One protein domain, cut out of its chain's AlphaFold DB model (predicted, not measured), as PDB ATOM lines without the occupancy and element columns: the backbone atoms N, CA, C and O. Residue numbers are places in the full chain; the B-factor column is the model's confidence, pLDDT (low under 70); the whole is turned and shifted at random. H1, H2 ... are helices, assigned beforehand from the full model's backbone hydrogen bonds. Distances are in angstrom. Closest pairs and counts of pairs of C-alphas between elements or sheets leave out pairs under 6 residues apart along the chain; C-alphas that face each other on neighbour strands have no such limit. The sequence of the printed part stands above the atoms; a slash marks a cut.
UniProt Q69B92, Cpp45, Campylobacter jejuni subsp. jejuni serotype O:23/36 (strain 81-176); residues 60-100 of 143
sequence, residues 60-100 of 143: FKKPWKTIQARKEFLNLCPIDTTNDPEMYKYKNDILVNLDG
ATOM      1  N   PHE A  60     -21.254 -29.911   6.958       95.38
ATOM      2  CA  PHE A  60     -22.436 -29.142   7.317       95.38
ATOM      3  C   PHE A  60     -23.051 -28.498   6.077       95.38
ATOM      4  O   PHE A  60     -22.374 -28.213   5.095       95.38
ATOM      5  N   LYS A  61     -24.339 -28.144   6.167       94.12
ATOM      6  CA  LYS A  61     -25.062 -27.409   5.109       94.12
ATOM      7  C   LYS A  61     -24.382 -26.090   4.704       94.12
ATOM      8  O   LYS A  61     -24.578 -25.607   3.597       94.12
ATOM      9  N   LYS A  62     -23.640 -25.474   5.626       94.81
ATOM     10  CA  LYS A  62     -22.959 -24.188   5.442       94.81
ATOM     11  C   LYS A  62     -21.450 -24.441   5.281       94.81
ATOM     12  O   LYS A  62     -20.854 -24.899   6.256       94.81
ATOM     13  N   PRO A  63     -20.820 -24.112   4.133       93.12
ATOM     14  CA  PRO A  63     -19.411 -24.433   3.873       93.12
ATOM     15  C   PRO A  63     -18.444 -23.889   4.925       93.12
ATOM     16  O   PRO A  63     -17.553 -24.596   5.378       93.12
ATOM     17  N   TRP A  64     -18.671 -22.664   5.400       94.19
ATOM     18  CA  TRP A  64     -17.841 -22.061   6.444       94.19
ATOM     19  C   TRP A  64     -17.912 -22.819   7.777       94.19
ATOM     20  O   TRP A  64     -16.911 -22.901   8.480       94.19
ATOM     21  N   LYS A  65     -19.062 -23.430   8.108       97.00
ATOM     22  CA  LYS A  65     -19.182 -24.297   9.290       97.00
ATOM     23  C   LYS A  65     -18.407 -25.600   9.110       97.00
ATOM     24  O   LYS A  65     -17.795 -26.069  10.060       97.00
ATOM     25  N   THR A  66     -18.402 -26.159   7.899       96.19
ATOM     26  CA  THR A  66     -17.580 -27.330   7.554       96.19
ATOM     27  C   THR A  66     -16.096 -27.034   7.708       96.19
ATOM     28  O   THR A  66     -15.399 -27.788   8.378       96.19
ATOM     29  N   ILE A  67     -15.627 -25.919   7.144       97.00
ATOM     30  CA  ILE A  67     -14.225 -25.491   7.239       97.00
ATOM     31  C   ILE A  67     -13.829 -25.290   8.705       97.00
ATOM     32  O   ILE A  67     -12.798 -25.804   9.131       97.00
ATOM     33  N   GLN A  68     -14.667 -24.608   9.490       97.75
ATOM     34  CA  GLN A  68     -14.414 -24.397  10.914       97.75
ATOM     35  C   GLN A  68     -14.326 -25.724  11.684       97.75
ATOM     36  O   GLN A  68     -13.338 -25.957  12.371       97.75
ATOM     37  N   ALA A  69     -15.303 -26.618  11.528       97.69
ATOM     38  CA  ALA A  69     -15.312 -27.898  12.237       97.69
ATOM     39  C   ALA A  69     -14.144 -28.807  11.827       97.69
ATOM     40  O   ALA A  69     -13.564 -29.501  12.660       97.69
ATOM     41  N   ARG A  70     -13.751 -28.787  10.548       97.44
ATOM     42  CA  ARG A  70     -12.553 -29.495  10.078       97.44
ATOM     43  C   ARG A  70     -11.285 -28.899  10.664       97.44
ATOM     44  O   ARG A  70     -10.402 -29.651  11.052       97.44
ATOM     45  N   LYS A  71     -11.201 -27.571  10.773       97.06
ATOM     46  CA  LYS A  71     -10.083 -26.889  11.428       97.06
ATOM     47  C   LYS A  71      -9.982 -27.280  12.902       97.06
ATOM     48  O   LYS A  71      -8.895 -27.601  13.367       97.06
ATOM     49  N   GLU A  72     -11.101 -27.292  13.618       97.06
ATOM     50  CA  GLU A  72     -11.178 -27.729  15.019       97.06
ATOM     51  C   GLU A  72     -10.742 -29.193  15.170       97.06
ATOM     52  O   GLU A  72      -9.879 -29.485  15.992       97.06
ATOM     53  N   PHE A  73     -11.242 -30.089  14.312       97.31
ATOM     54  CA  PHE A  73     -10.840 -31.497  14.294       97.31
ATOM     55  C   PHE A  73      -9.343 -31.680  14.009       97.31
ATOM     56  O   PHE A  73      -8.670 -32.371  14.764       97.31
ATOM     57  N   LEU A  74      -8.800 -31.040  12.966       96.12
ATOM     58  CA  LEU A  74      -7.379 -31.147  12.612       96.12
ATOM     59  C   LEU A  74      -6.456 -30.529  13.676       96.12
ATOM     60  O   LEU A  74      -5.292 -30.914  13.788       96.12
ATOM     61  N   ASN A  75      -6.949 -29.572  14.467       94.81
ATOM     62  CA  ASN A  75      -6.201 -28.991  15.581       94.81
ATOM     63  C   ASN A  75      -6.113 -29.893  16.811       94.81
ATOM     64  O   ASN A  75      -5.299 -29.596  17.682       94.81
ATOM     65  N   LEU A  76      -6.852 -31.006  16.854       94.44
ATOM     66  CA  LEU A  76      -6.601 -32.048  17.847       94.44
ATOM     67  C   LEU A  76      -5.192 -32.613  17.680       94.44
ATOM     68  O   LEU A  76      -4.535 -32.867  18.682       94.44
ATOM     69  N   CYS A  77      -4.701 -32.748  16.441       93.12
ATOM     70  CA  CYS A  77      -3.312 -33.115  16.205       93.12
ATOM     71  C   CYS A  77      -2.366 -31.933  16.509       93.12
ATOM     72  O   CYS A  77      -2.415 -30.903  15.807       93.12
ATOM     73  N   PRO A  78      -1.491 -32.067  17.521       89.31
ATOM     74  CA  PRO A  78      -0.536 -31.033  17.875       89.31
ATOM     75  C   PRO A  78       0.567 -30.968  16.823       89.31
ATOM     76  O   PRO A  78       1.076 -31.983  16.357       89.31
ATOM     77  N   ILE A  79       0.928 -29.747  16.455       85.75
ATOM     78  CA  ILE A  79       2.036 -29.453  15.551       85.75
ATOM     79  C   ILE A  79       2.862 -28.340  16.175       85.75
ATOM     80  O   ILE A  79       2.313 -27.474  16.860       85.75
ATOM     81  N   ASP A  80       4.164 -28.357  15.929       83.00
ATOM     82  CA  ASP A  80       5.043 -27.292  16.385       83.00
ATOM     83  C   ASP A  80       4.816 -26.039  15.529       83.00
ATOM     84  O   ASP A  80       5.268 -25.928  14.393       83.00
ATOM     85  N   THR A  81       4.063 -25.079  16.061       79.06
ATOM     86  CA  THR A  81       3.757 -23.834  15.346       79.06
ATOM     87  C   THR A  81       4.933 -22.868  15.285       79.06
ATOM     88  O   THR A  81       4.892 -21.915  14.510       79.06
ATOM     89  N   THR A  82       5.943 -23.069  16.131       80.50
ATOM     90  CA  THR A  82       7.101 -22.181  16.244       80.50
ATOM     91  C   THR A  82       8.176 -22.580  15.247       80.50
ATOM     92  O   THR A  82       8.745 -21.706  14.595       80.50
ATOM     93  N   ASN A  83       8.417 -23.881  15.099       85.06
ATOM     94  CA  ASN A  83       9.439 -24.400  14.197       85.06
ATOM     95  C   ASN A  83       8.888 -24.769  12.806       85.06
ATOM     96  O   ASN A  83       9.640 -24.695  11.838       85.06
ATOM     97  N   ASP A  84       7.583 -25.053  12.670       85.88
ATOM     98  CA  ASP A  84       6.966 -25.490  11.406       85.88
ATOM     99  C   ASP A  84       5.718 -24.660  11.009       85.88
ATOM    100  O   ASP A  84       4.599 -25.186  10.890       85.88
ATOM    101  N   PRO A  85       5.861 -23.346  10.739       91.56
ATOM    102  CA  PRO A  85       4.737 -22.482  10.362       91.56
ATOM    103  C   PRO A  85       4.063 -22.907   9.045       91.56
ATOM    104  O   PRO A  85       2.857 -22.707   8.862       91.56
ATOM    105  N   GLU A  86       4.808 -23.530   8.128       92.06
ATOM    106  CA  GLU A  86       4.255 -24.056   6.876       92.06
ATOM    107  C   GLU A  86       3.309 -25.234   7.117       92.06
ATOM    108  O   GLU A  86       2.231 -25.281   6.519       92.06
ATOM    109  N   MET A  87       3.650 -26.137   8.044       90.50
ATOM    110  CA  MET A  87       2.770 -27.239   8.441       90.50
ATOM    111  C   MET A  87       1.489 -26.702   9.083       90.50
ATOM    112  O   MET A  87       0.392 -27.195   8.808       90.50
ATOM    113  N   TYR A  88       1.602 -25.639   9.883       91.62
ATOM    114  CA  TYR A  88       0.437 -24.969  10.457       91.62
ATOM    115  C   TYR A  88      -0.496 -24.408   9.392       91.62
ATOM    116  O   TYR A  88      -1.707 -24.645   9.467       91.62
ATOM    117  N   LYS A  89       0.048 -23.729   8.382       93.69
ATOM    118  CA  LYS A  89      -0.723 -23.206   7.250       93.69
ATOM    119  C   LYS A  89      -1.344 -24.329   6.420       93.69
ATOM    120  O   LYS A  89      -2.536 -24.293   6.127       93.69
ATOM    121  N   TYR A  90      -0.568 -25.356   6.076       93.12
ATOM    122  CA  TYR A  90      -1.058 -26.515   5.334       93.12
ATOM    123  C   TYR A  90      -2.251 -27.166   6.046       93.12
ATOM    124  O   TYR A  90      -3.319 -27.336   5.453       93.12
ATOM    125  N   LYS A  91      -2.116 -27.428   7.348       94.31
ATOM    126  CA  LYS A  91      -3.175 -28.011   8.175       94.31
ATOM    127  C   LYS A  91      -4.421 -27.128   8.257       94.31
ATOM    128  O   LYS A  91      -5.530 -27.621   8.076       94.31
ATOM    129  N   ASN A  92      -4.250 -25.841   8.557       94.00
ATOM    130  CA  ASN A  92      -5.358 -24.962   8.932       94.00
ATOM    131  C   ASN A  92      -6.023 -24.224   7.770       94.00
ATOM    132  O   ASN A  92      -7.169 -23.800   7.928       94.00
ATOM    133  N   ASP A  93      -5.327 -24.073   6.643       94.12
ATOM    134  CA  ASP A  93      -5.788 -23.257   5.519       94.12
ATOM    135  C   ASP A  93      -5.947 -24.081   4.235       94.12
ATOM    136  O   ASP A  93      -6.778 -23.742   3.394       94.12
ATOM    137  N   ILE A  94      -5.204 -25.183   4.074       94.25
ATOM    138  CA  ILE A  94      -5.289 -26.034   2.877       94.25
ATOM    139  C   ILE A  94      -6.165 -27.258   3.138       94.25
ATOM    140  O   ILE A  94      -7.195 -27.421   2.481       94.25
ATOM    141  N   LEU A  95      -5.806 -28.097   4.119       93.94
ATOM    142  CA  LEU A  95      -6.488 -29.376   4.349       93.94
ATOM    143  C   LEU A  95      -7.986 -29.200   4.614       93.94
ATOM    144  O   LEU A  95      -8.789 -29.936   4.041       93.94
ATOM    145  N   VAL A  96      -8.368 -28.189   5.400       95.62
ATOM    146  CA  VAL A  96      -9.764 -27.887   5.789       95.62
ATOM    147  C   VAL A  96     -10.720 -27.712   4.600       95.62
ATOM    148  O   VAL A  96     -11.920 -27.975   4.722       95.62
ATOM    149  N   ASN A  97     -10.186 -27.308   3.446       92.75
ATOM    150  CA  ASN A  97     -10.939 -27.049   2.222       92.75
ATOM    151  C   ASN A  97     -11.066 -28.280   1.311       92.75
ATOM    152  O   ASN A  97     -11.823 -28.242   0.346       92.75
ATOM    153  N   LEU A  98     -10.366 -29.380   1.608       88.81
ATOM    154  CA  LEU A  98     -10.422 -30.592   0.793       88.81
ATOM    155  C   LEU A  98     -11.805 -31.235   0.866       88.81
ATOM    156  O   LEU A  98     -12.280 -31.616   1.934       88.81
ATOM    157  N   ASP A  99     -12.457 -31.395  -0.273       80.19
ATOM    158  CA  ASP A  99     -13.833 -31.881  -0.380       80.19
ATOM    159  C   ASP A  99     -13.943 -33.232  -1.106       80.19
ATOM    160  O   ASP A  99     -15.044 -33.688  -1.405       80.19
ATOM    161  N   GLY A 100     -12.815 -33.898  -1.360       76.81
ATOM    162  CA  GLY A 100     -12.794 -35.259  -1.876       76.81
ATOM    163  C   GLY A 100     -11.416 -35.719  -2.337       76.81
ATOM    164  O   GLY A 100     -10.386 -35.115  -2.041       76.81
TER     165      GLY A 100
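Overview. This is residues 60 to 100 of the 143 residues of the protein "Cpp45" of Campylobacter jejuni subsp. jejuni serotype O:23/36 (strain 81-176) (UniProt Q69B92). What shape do the atoms make? They form a rod-shaped helical hairpin: H1 runs out, residues 75 to 84 turn back, and H2 returns at a slant beside H1. The helices are shifted along the rod, H1 toward Lys 61 and H2 toward Asn 83. What is it built of? The 41 printed residues include two named helices, H1 then H2, and no named strand; the class is all helix. It is only just compact, close to loose, with a radius of gyration of the C-alphas of 10.8 A and spans of 36 by 16 by 15 A.

Along the chain. Where is H1? It holds residues 63 to 74, begins at C-alpha 63 (-19.411, -24.433, 3.873) and measures 16.3 A. Where is H2? It holds residues 85 to 97, measures 18.2 A and ends at C-alpha 97 (-10.939, -27.049, 2.222).

Arrangement. Do the helices touch? They touch, closest at the C-alphas of Ile 67 and Val 96, 5.3 A apart. How do they run? They run opposite ways at a steep tilt of 44 degrees. What of their backbones? In H1 every O i to N i+4 pair is within hydrogen-bond range, in H2 6 of 9.

Size, cuts and confidence. Which C-alphas are farthest apart? Those of Lys 61 and Asn 83, at 35.8 A. Is it continuous and confident? The printed part has no cut, the link is short, and no printed residue is under 70 in pLDDT.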